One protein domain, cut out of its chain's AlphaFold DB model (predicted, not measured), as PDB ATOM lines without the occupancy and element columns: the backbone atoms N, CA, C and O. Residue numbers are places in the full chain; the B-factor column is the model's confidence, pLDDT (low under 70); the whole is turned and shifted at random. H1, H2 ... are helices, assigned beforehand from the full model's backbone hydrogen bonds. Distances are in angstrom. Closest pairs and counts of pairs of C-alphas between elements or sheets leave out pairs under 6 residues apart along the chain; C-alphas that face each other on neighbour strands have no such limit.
ATOM      1  N   VAL A 124     -84.992  37.537-110.064       93.81
ATOM      2  CA  VAL A 124     -84.276  37.136-111.281       93.81
ATOM      3  C   VAL A 124     -83.301  36.009-110.959       93.81
ATOM      4  O   VAL A 124     -83.310  34.976-111.629       93.81
ATOM      5  N   ALA A 125     -82.507  36.146-109.900       91.75
ATOM      6  CA  ALA A 125     -81.571  35.124-109.453       91.75
ATOM      7  C   ALA A 125     -82.284  33.826-109.035       91.75
ATOM      8  O   ALA A 125     -81.774  32.730-109.287       91.75
ATOM      9  N   PHE A 126     -83.458  33.933-108.415       93.31
ATOM     10  CA  PHE A 126     -84.298  32.810-108.015       93.31
ATOM     11  C   PHE A 126     -84.809  32.037-109.228       93.31
ATOM     12  O   PHE A 126     -84.558  30.832-109.335       93.31
ATOM     13  N   LEU A 127     -85.452  32.724-110.176       94.81
ATOM     14  CA  LEU A 127     -85.934  32.081-111.394       94.81
ATOM     15  C   LEU A 127     -84.787  31.564-112.256       94.81
ATOM     16  O   LEU A 127     -84.931  30.494-112.841       94.81
ATOM     17  N   ASN A 128     -83.635  32.241-112.287       93.31
ATOM     18  CA  ASN A 128     -82.468  31.759-113.020       93.31
ATOM     19  C   ASN A 128     -82.007  30.437-112.396       93.31
ATOM     20  O   ASN A 128     -81.852  29.439-113.091       93.31
ATOM     21  N   SER A 129     -81.894  30.368-111.066       91.56
ATOM     22  CA  SER A 129     -81.530  29.123-110.383       91.56
ATOM     23  C   SER A 129     -82.546  27.991-110.592       91.56
ATOM     24  O   SER A 129     -82.129  26.828-110.648       91.56
ATOM     25  N   LEU A 130     -83.845  28.289-110.670       92.12
ATOM     26  CA  LEU A 130     -84.879  27.296-110.978       92.12
ATOM     27  C   LEU A 130     -84.786  26.823-112.432       92.12
ATOM     28  O   LEU A 130     -84.766  25.619-112.674       92.12
ATOM     29  N   PHE A 131     -84.655  27.748-113.382       93.00
ATOM     30  CA  PHE A 131     -84.550  27.437-114.806       93.00
ATOM     31  C   PHE A 131     -83.312  26.587-115.098       93.00
ATOM     32  O   PHE A 131     -83.392  25.568-115.777       93.00
ATOM     33  N   LYS A 132     -82.172  26.913-114.479       91.38
ATOM     34  CA  LYS A 132     -80.973  26.071-114.557       91.38
ATOM     35  C   LYS A 132     -81.199  24.667-114.005       91.38
ATOM     36  O   LYS A 132     -80.665  23.720-114.569       91.38
ATOM     37  N   GLN A 133     -81.937  24.506-112.898       89.00
ATOM     38  CA  GLN A 133     -82.260  23.165-112.393       89.00
ATOM     39  C   GLN A 133     -83.110  22.399-113.403       89.00
ATOM     40  O   GLN A 133     -82.803  21.244-113.663       89.00
ATOM     41  N   MET A 134     -84.132  23.043-113.960       89.94
ATOM     42  CA  MET A 134     -85.028  22.453-114.951       89.94
ATOM     43  C   MET A 134     -84.243  21.916-116.155       89.94
ATOM     44  O   MET A 134     -84.360  20.751-116.495       89.94
ATOM     45  N   ILE A 135     -83.329  22.716-116.712       89.44
ATOM     46  CA  ILE A 135     -82.475  22.303-117.838       89.44
ATOM     47  C   ILE A 135     -81.592  21.092-117.490       89.44
ATOM     48  O   ILE A 135     -81.274  20.278-118.358       89.44
ATOM     49  N   ARG A 136     -81.155  20.988-116.229       87.50
ATOM     50  CA  ARG A 136     -80.289  19.902-115.744       87.50
ATOM     51  C   ARG A 136     -81.051  18.610-115.471       87.50
ATOM     52  O   ARG A 136     -80.401  17.568-115.441       87.50
ATOM     53  N   ASP A 137     -82.351  18.674-115.193       85.69
ATOM     54  CA  ASP A 137     -83.146  17.504-114.828       85.69
ATOM     55  C   ASP A 137     -83.338  16.609-116.063       85.69
ATOM     56  O   ASP A 137     -83.969  17.031-117.029       85.69
ATOM     57  N   PRO A 138     -82.817  15.370-116.072       77.88
ATOM     58  CA  PRO A 138     -82.963  14.476-117.220       77.88
ATOM     59  C   PRO A 138     -84.420  14.092-117.508       77.88
ATOM     60  O   PRO A 138     -84.744  13.697-118.631       77.88
ATOM     61  N   SER A 139     -85.289  14.205-116.502       76.94
ATOM     62  CA  SER A 139     -86.729  13.949-116.604       76.94
ATOM     63  C   SER A 139     -87.461  15.122-117.254       76.94
ATOM     64  O   SER A 139     -88.551  14.943-117.798       76.94
ATOM     65  N   ASP A 140     -86.864  16.315-117.208       71.81
ATOM     66  CA  ASP A 140     -87.403  17.528-117.797       71.81
ATOM     67  C   ASP A 140     -86.753  17.768-119.165       71.81
ATOM     68  O   ASP A 140     -85.666  18.326-119.316       71.81
ATOM     69  N   LYS A 141     -87.445  17.307-120.208       63.84
ATOM     70  CA  LYS A 141     -87.018  17.470-121.605       63.84
ATOM     71  C   LYS A 141     -87.317  18.867-122.146       63.84
ATOM     72  O   LYS A 141     -87.231  19.095-123.354       63.84
ATOM     73  N   SER A 142     -87.735  19.807-121.298       62.38
ATOM     74  CA  SER A 142     -88.131  21.115-121.786       62.38
ATOM     75  C   SER A 142     -86.920  21.873-122.349       62.38
ATOM     76  O   SER A 142     -85.941  22.189-121.671       62.38
ATOM     77  N   ALA A 143     -87.013  22.188-123.641       71.06
ATOM     78  CA  ALA A 143     -86.337  23.326-124.262       71.06
ATOM     79  C   ALA A 143     -87.274  24.544-124.216       71.06
ATOM     80  O   ALA A 143     -87.424  25.281-125.191       71.06
ATOM     81  N   GLU A 144     -88.002  24.686-123.102       80.81
ATOM     82  CA  GLU A 144     -89.005  25.727-122.940       80.81
ATOM     83  C   GLU A 144     -88.350  27.096-123.127       80.81
ATOM     84  O   GLU A 144     -87.251  27.366-122.630       80.81
ATOM     85  N   GLN A 145     -89.028  27.953-123.885       85.31
ATOM     86  CA  GLN A 145     -88.604  29.331-124.066       85.31
ATOM     87  C   GLN A 145     -88.666  30.057-122.714       85.31
ATOM     88  O   GLN A 145     -89.666  29.906-122.004       85.31
ATOM     89  N   PRO A 146     -87.672  30.887-122.357       89.44
ATOM     90  CA  PRO A 146     -87.608  31.527-121.044       89.44
ATOM     91  C   PRO A 146     -88.892  32.260-120.617       89.44
ATOM     92  O   PRO A 146     -89.303  32.162-119.464       89.44
ATOM     93  N   LEU A 147     -89.579  32.944-121.536       87.44
ATOM     94  CA  LEU A 147     -90.843  33.634-121.236       87.44
ATOM     95  C   LEU A 147     -91.991  32.679-120.864       87.44
ATOM     96  O   LEU A 147     -92.795  33.001-119.984       87.44
ATOM     97  N   ASN A 148     -92.056  31.500-121.488       87.50
ATOM     98  CA  ASN A 148     -93.045  30.477-121.138       87.50
ATOM     99  C   ASN A 148     -92.747  29.925-119.742       87.50
ATOM    100  O   ASN A 148     -93.652  29.853-118.909       87.50
ATOM    101  N   PHE A 149     -91.463  29.672-119.455       89.81
ATOM    102  CA  PHE A 149     -91.012  29.263-118.128       89.81
ATOM    103  C   PHE A 149     -91.435  30.286-117.069       89.81
ATOM    104  O   PHE A 149     -92.123  29.921-116.118       89.81
ATOM    105  N   ILE A 150     -91.099  31.569-117.265       90.06
ATOM    106  CA  ILE A 150     -91.462  32.670-116.355       90.06
ATOM    107  C   ILE A 150     -92.969  32.679-116.084       90.06
ATOM    108  O   ILE A 150     -93.381  32.754-114.930       90.06
ATOM    109  N   THR A 151     -93.787  32.547-117.130       88.25
ATOM    110  CA  THR A 151     -95.254  32.526-117.007       88.25
ATOM    111  C   THR A 151     -95.732  31.335-116.175       88.25
ATOM    112  O   THR A 151     -96.545  31.489-115.264       88.25
ATOM    113  N   ARG A 152     -95.199  30.140-116.441       88.56
ATOM    114  CA  ARG A 152     -95.576  28.898-115.758       88.56
ATOM    115  C   ARG A 152     -95.227  28.912-114.270       88.56
ATOM    116  O   ARG A 152     -96.001  28.406-113.455       88.56
ATOM    117  N   VAL A 153     -94.080  29.485-113.903       90.12
ATOM    118  CA  VAL A 153     -93.611  29.541-112.506       90.12
ATOM    119  C   VAL A 153     -93.870  30.883-111.820       90.12
ATOM    120  O   VAL A 153     -93.370  31.101-110.720       90.12
ATOM    121  N   ALA A 154     -94.674  31.762-112.424       89.25
ATOM    122  CA  ALA A 154     -94.967  33.104-111.918       89.25
ATOM    123  C   ALA A 154     -95.450  33.111-110.459       89.25
ATOM    124  O   ALA A 154     -95.026  33.949-109.672       89.25
ATOM    125  N   HIS A 155     -96.273  32.131-110.074       89.44
ATOM    126  CA  HIS A 155     -96.777  31.977-108.706       89.44
ATOM    127  C   HIS A 155     -95.666  31.793-107.657       89.44
ATOM    128  O   HIS A 155     -95.862  32.140-106.498       89.44
ATOM    129  N   ASN A 156     -94.482  31.302-108.040       91.69
ATOM    130  CA  ASN A 156     -93.349  31.193-107.119       91.69
ATOM    131  C   ASN A 156     -92.764  32.559-106.741       91.69
ATOM    132  O   ASN A 156     -91.924  32.615-105.849       91.69
ATOM    133  N   LEU A 157     -93.161  33.642-107.418       93.69
ATOM    134  CA  LEU A 157     -92.775  35.013-107.090       93.69
ATOM    135  C   LEU A 157     -93.736  35.685-106.104       93.69
ATOM    136  O   LEU A 157     -93.461  36.808-105.693       93.69
ATOM    137  N   ALA A 205     -69.230  21.023-103.178       53.59
ATOM    138  CA  ALA A 205     -70.365  21.295-104.038       53.59
ATOM    139  C   ALA A 205     -70.134  20.500-105.324       53.59
ATOM    140  O   ALA A 205     -69.128  20.707-106.012       53.59
ATOM    141  N   ASN A 206     -70.992  19.510-105.587       55.28
ATOM    142  CA  ASN A 206     -70.953  18.782-106.845       55.28
ATOM    143  C   ASN A 206     -70.916  19.843-107.937       55.28
ATOM    144  O   ASN A 206     -71.796  20.704-107.949       55.28
ATOM    145  N   ILE A 207     -69.888  19.826-108.793       62.47
ATOM    146  CA  ILE A 207     -69.742  20.839-109.841       62.47
ATOM    147  C   ILE A 207     -71.006  20.757-110.686       62.47
ATOM    148  O   ILE A 207     -71.199  19.794-111.425       62.47
ATOM    149  N   SER A 208     -71.915  21.707-110.489       74.12
ATOM    150  CA  SER A 208     -73.175  21.707-111.208       74.12
ATOM    151  C   SER A 208     -72.898  22.093-112.654       74.12
ATOM    152  O   SER A 208     -72.014  22.911-112.924       74.12
ATOM    153  N   LEU A 209     -73.633  21.486-113.579       82.94
ATOM    154  CA  LEU A 209     -73.541  21.815-114.995       82.94
ATOM    155  C   LEU A 209     -73.945  23.287-115.196       82.94
ATOM    156  O   LEU A 209     -75.086  23.646-114.931       82.94
ATOM    157  N   ASP A 210     -73.035  24.155-115.614       86.06
ATOM    158  CA  ASP A 210     -73.261  25.602-115.753       86.06
ATOM    159  C   ASP A 210     -72.506  26.121-116.987       86.06
ATOM    160  O   ASP A 210     -71.954  25.340-117.767       86.06
ATOM    161  N   GLY A 211     -72.490  27.429-117.214       85.88
ATOM    162  CA  GLY A 211     -71.695  28.006-118.292       85.88
ATOM    163  C   GLY A 211     -72.069  27.469-119.675       85.88
ATOM    164  O   GLY A 211     -73.237  27.252-120.009       85.88
ATOM    165  N   ALA A 212     -71.045  27.223-120.491       83.69
ATOM    166  CA  ALA A 212     -71.212  26.650-121.824       83.69
ATOM    167  C   ALA A 212     -71.874  25.261-121.798       83.69
ATOM    168  O   ALA A 212     -72.700  24.971-122.660       83.69
ATOM    169  N   GLY A 213     -71.570  24.427-120.797       86.62
ATOM    170  CA  GLY A 213     -72.147  23.088-120.682       86.62
ATOM    171  C   GLY A 213     -73.666  23.134-120.522       86.62
ATOM    172  O   GLY A 213     -74.393  22.404-121.194       86.62
ATOM    173  N   LEU A 214     -74.165  24.057-119.701       88.38
ATOM    174  CA  LEU A 214     -75.605  24.229-119.534       88.38
ATOM    175  C   LEU A 214     -76.293  24.749-120.804       88.38
ATOM    176  O   LEU A 214     -77.382  24.284-121.126       88.38
ATOM    177  N   LYS A 215     -75.652  25.653-121.562       87.50
ATOM    178  CA  LYS A 215     -76.181  26.123-122.858       87.50
ATOM    179  C   LYS A 215     -76.260  24.998-123.889       87.50
ATOM    180  O   LYS A 215     -77.260  24.893-124.591       87.50
ATOM    181  N   ILE A 216     -75.234  24.148-123.951       87.75
ATOM    182  CA  ILE A 216     -75.231  22.959-124.816       87.75
ATOM    183  C   ILE A 216     -76.371  22.027-124.409       87.75
ATOM    184  O   ILE A 216     -77.147  21.601-125.259       87.75
ATOM    185  N   LYS A 217     -76.523  21.755-123.108       88.12
ATOM    186  CA  LYS A 217     -77.619  20.917-122.608       88.12
ATOM    187  C   LYS A 217     -78.984  21.488-122.980       88.12
ATOM    188  O   LYS A 217     -79.808  20.751-123.507       88.12
ATOM    189  N   TYR A 218     -79.194  22.787-122.775       89.06
ATOM    190  CA  TYR A 218     -80.432  23.471-123.138       89.06
ATOM    191  C   TYR A 218     -80.770  23.315-124.627       89.06
ATOM    192  O   TYR A 218     -81.891  22.941-124.960       89.06
ATOM    193  N   ALA A 219     -79.791  23.516-125.514       86.69
ATOM    194  CA  ALA A 219     -79.980  23.366-126.957       86.69
ATOM    195  C   ALA A 219     -80.319  21.925-127.382       86.69
ATOM    196  O   ALA A 219     -80.996  21.724-128.388       86.69
ATOM    197  N   LEU A 220     -79.864  20.926-126.619       86.81
ATOM    198  CA  LEU A 220     -80.072  19.508-126.918       86.81
ATOM    199  C   LEU A 220     -81.280  18.888-126.196       86.81
ATOM    200  O   LEU A 220     -81.690  17.797-126.580       86.81
ATOM    201  N   ASN A 221     -81.872  19.545-125.187       83.12
ATOM    202  CA  ASN A 221     -82.982  18.988-124.393       83.12
ATOM    203  C   ASN A 221     -84.174  18.539-125.251       83.12
ATOM    204  O   ASN A 221     -84.754  17.494-124.976       83.12
ATOM    205  N   SER A 222     -84.508  19.288-126.306       79.31
ATOM    206  CA  SER A 222     -85.601  18.934-127.224       79.31
ATOM    207  C   SER A 222     -85.237  17.871-128.259       79.31
ATOM    208  O   SER A 222     -86.119  17.412-128.974       79.31
ATOM    209  N   GLN A 223     -83.957  17.510-128.376       83.19
ATOM    210  CA  GLN A 223     -83.453  16.593-129.402       83.19
ATOM    211  C   GLN A 223     -83.263  15.164-128.880       83.19
ATOM    212  O   GLN A 223     -83.028  14.251-129.667       83.19
ATOM    213  N   VAL A 224     -83.331  14.959-127.561       81.50
ATOM    214  CA  VAL A 224     -83.091  13.660-126.924       81.50
ATOM    215  C   VAL A 224     -84.380  13.145-126.295       81.50
ATOM    216  O   VAL A 224     -84.798  13.588-125.224       81.50
ATOM    217  N   GLU A 225     -85.017  12.187-126.968       78.75
ATOM    218  CA  GLU A 225     -86.272  11.596-126.498       78.75
ATOM    219  C   GLU A 225     -86.068  10.508-125.438       78.75
ATOM    220  O   GLU A 225     -86.917  10.345-124.563       78.75
ATOM    221  N   GLU A 226     -84.965   9.766-125.475       85.56
ATOM    222  CA  GLU A 226     -84.704   8.673-124.534       85.56
ATOM    223  C   GLU A 226     -84.141   9.212-123.208       85.56
ATOM    224  O   GLU A 226     -83.185   9.990-123.193       85.56
ATOM    225  N   PHE A 227     -84.740   8.817-122.079       84.50
ATOM    226  CA  PHE A 227     -84.361   9.324-120.755       84.50
ATOM    227  C   PHE A 227     -82.920   8.942-120.398       84.50
ATOM    228  O   PHE A 227     -82.130   9.793-119.989       84.50
ATOM    229  N   GLU A 228     -82.557   7.685-120.618       87.38
ATOM    230  CA  GLU A 228     -81.238   7.120-120.356       87.38
ATOM    231  C   GLU A 228     -80.161   7.840-121.173       87.38
ATOM    232  O   GLU A 228     -79.121   8.225-120.632       87.38
ATOM    233  N   LEU A 229     -80.437   8.112-122.452       85.19
ATOM    234  CA  LEU A 229     -79.547   8.896-123.306       85.19
ATOM    235  C   LEU A 229     -79.413  10.341-122.802       85.19
ATOM    236  O   LEU A 229     -78.322  10.912-122.827       85.19
ATOM    237  N   ASN A 230     -80.497  10.929-122.294       84.56
ATOM    238  CA  ASN A 230     -80.491  12.281-121.741       84.56
ATOM    239  C   ASN A 230     -79.639  12.388-120.463       84.56
ATOM    240  O   ASN A 230     -78.922  13.378-120.271       84.56
ATOM    241  N   VAL A 231     -79.679  11.351-119.615       85.94
ATOM    242  CA  VAL A 231     -78.808  11.198-118.437       85.94
ATOM    243  C   VAL A 231     -77.345  11.110-118.872       85.94
ATOM    244  O   VAL A 231     -76.525  11.910-118.415       85.94
ATOM    245  N   GLN A 232     -77.024  10.207-119.804       87.50
ATOM    246  CA  GLN A 232     -75.658  10.025-120.311       87.50
ATOM    247  C   GLN A 232     -75.104  11.307-120.947       87.50
ATOM    248  O   GLN A 232     -73.957  11.684-120.704       87.50
ATOM    249  N   LEU A 233     -75.930  12.028-121.713       85.44
ATOM    250  CA  LEU A 233     -75.564  13.316-122.295       85.44
ATOM    251  C   LEU A 233     -75.230  14.348-121.209       85.44
ATOM    252  O   LEU A 233     -74.216  15.041-121.309       85.44
ATOM    253  N   ALA A 234     -76.054  14.460-120.164       85.44
ATOM    254  CA  ALA A 234     -75.796  15.384-119.060       85.44
ATOM    255  C   ALA A 234     -74.464  15.076-118.354       85.44
ATOM    256  O   ALA A 234     -73.698  15.998-118.052       85.44
ATOM    257  N   GLU A 235     -74.165  13.796-118.128       86.38
ATOM    258  CA  GLU A 235     -72.908  13.348-117.523       86.38
ATOM    259  C   GLU A 235     -71.698  13.637-118.415       86.38
ATOM    260  O   GLU A 235     -70.701  14.184-117.931       86.38
ATOM    261  N   ALA A 236     -71.800  13.362-119.717       86.00
ATOM    262  CA  ALA A 236     -70.741  13.642-120.681       86.00
ATOM    263  C   ALA A 236     -70.422  15.144-120.747       86.00
ATOM    264  O   ALA A 236     -69.262  15.542-120.614       86.00
ATOM    265  N   ILE A 237     -71.440  16.005-120.870       86.44
ATOM    266  CA  ILE A 237     -71.238  17.462-120.904       86.44
ATOM    267  C   ILE A 237     -70.609  17.947-119.590       86.44
ATOM    268  O   ILE A 237     -69.680  18.761-119.605       86.44
ATOM    269  N   LYS A 238     -71.074  17.433-118.446       83.38
ATOM    270  CA  LYS A 238     -70.515  17.771-117.132       83.38
ATOM    271  C   LYS A 238     -69.037  17.386-117.041       83.38
ATOM    272  O   LYS A 238     -68.241  18.185-116.549       83.38
ATOM    273  N   TYR A 239     -68.662  16.207-117.537       83.31
ATOM    274  CA  TYR A 239     -67.269  15.766-117.601       83.31
ATOM    275  C   TYR A 239     -66.406  16.728-118.433       83.31
ATOM    276  O   TYR A 239     -65.363  17.183-117.959       83.31
ATOM    277  N   PHE A 240     -66.867  17.126-119.624       79.81
ATOM    278  CA  PHE A 240     -66.151  18.097-120.460       79.81
ATOM    279  C   PHE A 240     -66.006  19.469-119.795       79.81
ATOM    280  O   PHE A 240     -64.923  20.049-119.819       79.81
ATOM    281  N   GLN A 241     -67.060  19.985-119.158       80.94
ATOM    282  CA  GLN A 241     -67.007  21.274-118.460       80.94
ATOM    283  C   GLN A 241     -65.936  21.286-117.362       80.94
ATOM    284  O   GLN A 241     -65.194  22.264-117.237       80.94
ATOM    285  N   VAL A 242     -65.855  20.211-116.567       76.50
ATOM    286  CA  VAL A 242     -64.846  20.070-115.507       76.50
ATOM    287  C   VAL A 242     -63.441  20.068-116.104       76.50
ATOM    288  O   VAL A 242     -62.580  20.801-115.620       76.50
ATOM    289  N   SER A 243     -63.232  19.312-117.182       74.12
ATOM    290  CA  SER A 243     -61.942  19.217-117.873       74.12
ATOM    291  C   SER A 243     -61.483  20.545-118.486       74.12
ATOM    292  O   SER A 243     -60.287  20.803-118.559       74.12
ATOM    293  N   LEU A 244     -62.418  21.417-118.876       69.75
ATOM    294  CA  LEU A 244     -62.127  22.741-119.441       69.75
ATOM    295  C   LEU A 244     -61.952  23.848-118.385       69.75
ATOM    296  O   LEU A 244     -61.709  24.996-118.748       69.75
ATOM    297  N   ASN A 245     -62.116  23.543-117.090       67.88
ATOM    298  CA  ASN A 245     -62.112  24.509-115.980       67.88
ATOM    299  C   ASN A 245     -63.018  25.744-116.206       67.88
ATOM    300  O   ASN A 245     -62.780  26.827-115.671       67.88
ATOM    301  N   ASN A 246     -64.080  25.595-117.001       63.16
ATOM    302  CA  ASN A 246     -64.948  26.706-117.380       63.16
ATOM    303  C   ASN A 246     -66.065  26.885-116.341       63.16
ATOM    304  O   ASN A 246     -67.202  26.450-116.533       63.16
ATOM    305  N   LYS A 247     -65.716  27.480-115.195       61.28
ATOM    306  CA  LYS A 247     -66.664  27.836-114.131       61.28
ATOM    307  C   LYS A 247     -67.161  29.263-114.328       61.28
ATOM    308  O   LYS A 247     -66.681  30.188-113.682       61.28
ATOM    309  N   THR A 248     -68.132  29.443-115.210       66.75
ATOM    310  CA  THR A 248     -68.855  30.712-115.329       66.75
ATOM    311  C   THR A 248     -70.302  30.503-114.905       66.75
ATOM    312  O   THR A 248     -71.011  29.668-115.462       66.75
ATOM    313  N   ASN A 249     -70.736  31.233-113.874       76.06
ATOM    314  CA  ASN A 249     -72.150  31.315-113.528       76.06
ATOM    315  C   ASN A 249     -72.827  32.135-114.627       76.06
ATOM    316  O   ASN A 249     -72.563  33.330-114.742       76.06
ATOM    317  N   ILE A 250     -73.632  31.494-115.475       85.56
ATOM    318  CA  ILE A 250     -74.314  32.223-116.551       85.56
ATOM    319  C   ILE A 250     -75.671  32.743-116.113       85.56
ATOM    320  O   ILE A 250     -76.374  32.131-115.313       85.56
ATOM    321  N   ASP A 251     -76.064  33.866-116.683       88.88
ATOM    322  CA  ASP A 251     -77.451  34.282-116.670       88.88
ATOM    323  C   ASP A 251     -78.160  33.654-117.871       88.88
ATOM    324  O   ASP A 251     -77.664  33.744-119.000       88.88
ATOM    325  N   MET A 252     -79.269  32.963-117.620       91.00
ATOM    326  CA  MET A 252     -80.088  32.376-118.678       91.00
ATOM    327  C   MET A 252     -81.117  33.362-119.233       91.00
ATOM    328  O   MET A 252     -81.741  33.044-120.244       91.00
ATOM    329  N   PHE A 253     -81.291  34.525-118.598       92.81
ATOM    330  CA  PHE A 253     -82.272  35.521-119.005       92.81
ATOM    331  C   PHE A 253     -81.624  36.745-119.648       92.81
ATOM    332  O   PHE A 253     -80.647  37.306-119.143       92.81
ATOM    333  N   ASN A 254     -82.209  37.204-120.750       93.25
ATOM    334  CA  ASN A 254     -81.903  38.505-121.343       93.25
ATOM    335  C   ASN A 254     -82.667  39.641-120.630       93.25
ATOM    336  O   ASN A 254     -83.533  39.409-119.785       93.25
ATOM    337  N   ASP A 255     -82.384  40.892-120.990       94.00
ATOM    338  CA  ASP A 255     -82.988  42.061-120.334       94.00
ATOM    339  C   ASP A 255     -84.517  42.118-120.459       94.00
ATOM    340  O   ASP A 255     -85.203  42.562-119.535       94.00
ATOM    341  N   LYS A 256     -85.077  41.646-121.581       93.25
ATOM    342  CA  LYS A 256     -86.532  41.581-121.780       93.25
ATOM    343  C   LYS A 256     -87.169  40.604-120.792       93.25
ATOM    344  O   LYS A 256     -88.192  40.922-120.189       93.25
ATOM    345  N   GLU A 257     -86.563  39.440-120.607       94.75
ATOM    346  CA  GLU A 257     -87.018  38.423-119.657       94.75
ATOM    347  C   GLU A 257     -86.873  38.903-118.213       94.75
ATOM    348  O   GLU A 257     -87.823  38.793-117.445       94.75
ATOM    349  N   LYS A 258     -85.755  39.541-117.852       95.06
ATOM    350  CA  LYS A 258     -85.566  40.125-116.511       95.06
ATOM    351  C   LYS A 258     -86.630  41.160-116.167       95.06
ATOM    352  O   LYS A 258     -87.173  41.143-115.065       95.06
ATOM    353  N   LYS A 259     -86.980  42.029-117.120       92.38
ATOM    354  CA  LYS A 259     -88.092  42.973-116.953       92.38
ATOM    355  C   LYS A 259     -89.430  42.270-116.760       92.38
ATOM    356  O   LYS A 259     -90.224  42.722-115.942       92.38
ATOM    357  N   ALA A 260     -89.684  41.181-117.487       91.50
ATOM    358  CA  ALA A 260     -90.904  40.396-117.312       91.50
ATOM    359  C   ALA A 260     -90.975  39.787-115.901       91.50
ATOM    360  O   ALA A 260     -92.012  39.876-115.251       91.50
ATOM    361  N   ILE A 261     -89.860  39.253-115.393       94.06
ATOM    362  CA  ILE A 261     -89.752  38.734-114.020       94.06
ATOM    363  C   ILE A 261     -90.045  39.837-113.001       94.06
ATOM    364  O   ILE A 261     -90.883  39.646-112.120       94.06
ATOM    365  N   ALA A 262     -89.396  40.997-113.135       92.38
ATOM    366  CA  ALA A 262     -89.612  42.134-112.245       92.38
ATOM    367  C   ALA A 262     -91.070  42.618-112.280       92.38
ATOM    368  O   ALA A 262     -91.656  42.893-111.237       92.38
ATOM    369  N   HIS A 263     -91.683  42.669-113.465       88.81
ATOM    370  CA  HIS A 263     -93.087  43.039-113.619       88.81
ATOM    371  C   HIS A 263     -94.019  42.079-112.870       88.81
ATOM    372  O   HIS A 263     -94.831  42.533-112.067       88.81
ATOM    373  N   VAL A 264     -93.867  40.766-113.075       89.94
ATOM    374  CA  VAL A 264     -94.666  39.741-112.381       89.94
ATOM    375  C   VAL A 264     -94.448  39.802-110.869       89.94
ATOM    376  O   VAL A 264     -95.408  39.770-110.100       89.94
ATOM    377  N   TYR A 265     -93.198  39.939-110.423       92.12
ATOM    378  CA  TYR A 265     -92.888  40.095-109.006       92.12
ATOM    379  C   TYR A 265     -93.600  41.315-108.402       92.12
ATOM    380  O   TYR A 265     -94.242  41.203-107.357       92.12
ATOM    381  N   ASN A 266     -93.555  42.467-109.073       89.31
ATOM    382  CA  ASN A 266     -94.201  43.685-108.586       89.31
ATOM    383  C   ASN A 266     -95.733  43.556-108.549       89.31
ATOM    384  O   ASN A 266     -96.355  44.093-107.634       89.31
ATOM    385  N   GLN A 267     -96.340  42.812-109.483       89.56
ATOM    386  CA  GLN A 267     -97.783  42.544-109.480       89.56
ATOM    387  C   GLN A 267     -98.237  41.789-108.225       89.56
ATOM    388  O   GLN A 267     -99.240  42.168-107.627       89.56
ATOM    389  N   PHE A 268     -97.505  40.752-107.811       86.25
ATOM    390  CA  PHE A 268     -97.859  39.984-106.613       86.25
ATOM    391  C   PHE A 268     -97.541  40.731-105.317       86.25
ATOM    392  O   PHE A 268     -98.321  40.724-104.366       86.25
ATOM    393  N   ASN A 269     -96.384  41.389-105.266       88.19
ATOM    394  CA  ASN A 269     -95.834  41.865-104.000       88.19
ATOM    395  C   ASN A 269     -96.131  43.344-103.724       88.19
ATOM    396  O   ASN A 269     -95.916  43.804-102.606       88.19
ATOM    397  N   GLY A 270     -96.664  44.083-104.703       68.62
ATOM    398  CA  GLY A 270     -97.102  45.469-104.529       68.62
ATOM    399  C   GLY A 270     -95.969  46.473-104.292       68.62
ATOM    400  O   GLY A 270     -96.232  47.584-103.838       68.62
ATOM    401  N   PHE A 271     -94.720  46.107-104.588       50.69
ATOM    402  CA  PHE A 271     -93.580  47.013-104.484       50.69
ATOM    403  C   PHE A 271     -93.365  47.726-105.821       50.69
ATOM    404  O   PHE A 271     -92.846  47.140-106.767       50.69
ATOM    405  N   SER A 272     -93.709  49.012-105.900       43.19
ATOM    406  CA  SER A 272     -92.954  49.906-106.778       43.19
ATOM    407  C   SER A 272     -91.649  50.243-106.044       43.19
ATOM    408  O   SER A 272     -91.646  51.028-105.099       43.19
TER     409      SER A 272
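This is residues 124 to 157 and 205 to 272 of the 315 residues of an uncharacterized protein of Pseudoalteromonas sp. P1-9 (UniProt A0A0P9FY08). The helical hairpin H4 and H5 makes one end, H6 with H2 and H3 the other, and H1 bridges them. The printed part has 102 residues, six named helices, H1 to H6, and no named strand: all helix. It is only just compact, close to loose: radius of gyration of the C-alphas 14.8 A, spans 45 by 29 by 22 A.

H5, residues 227 to 243, touches H4, residues 211 to 223, at a shallow tilt of 18 degrees, opposite ways; closest C-alphas Gly 213 and Ile 237, 5.7 A. H1, residues 124 to 136, touches H4 with residues 132 to 136 alone; closest C-alphas Ile 135 and Tyr 218, 5.8 A. H6, residues 255 to 269, only just touches H1, with 3 pairs of C-alphas within 8 A; closest Val 124 and Lys 258, 6.2 A. H2, residues 146 to 152, and H3, residues 154 to 157, touch H6; closest C-alphas Leu 147 and Glu 257, 6.3 A, and Leu 157 and Tyr 265, 5.4 A. Every O i to N i+4 pair is within hydrogen-bond range in H1, H2, H5 and H6, 7 of 9 in H4; H3 is too short.

H1 begins at C-alpha 124 (-84.276, 37.136, -111.281); H6 ends at C-alpha 269 (-95.834, 41.865, -104.000). H5 is 24.7 A long, H6 20.8 A.

Residues 158 to 204 are not printed, a C-alpha gap of 26.5 A. The link H5 to H6 is long. Residues 244 to 248, among others, have pLDDT under 70.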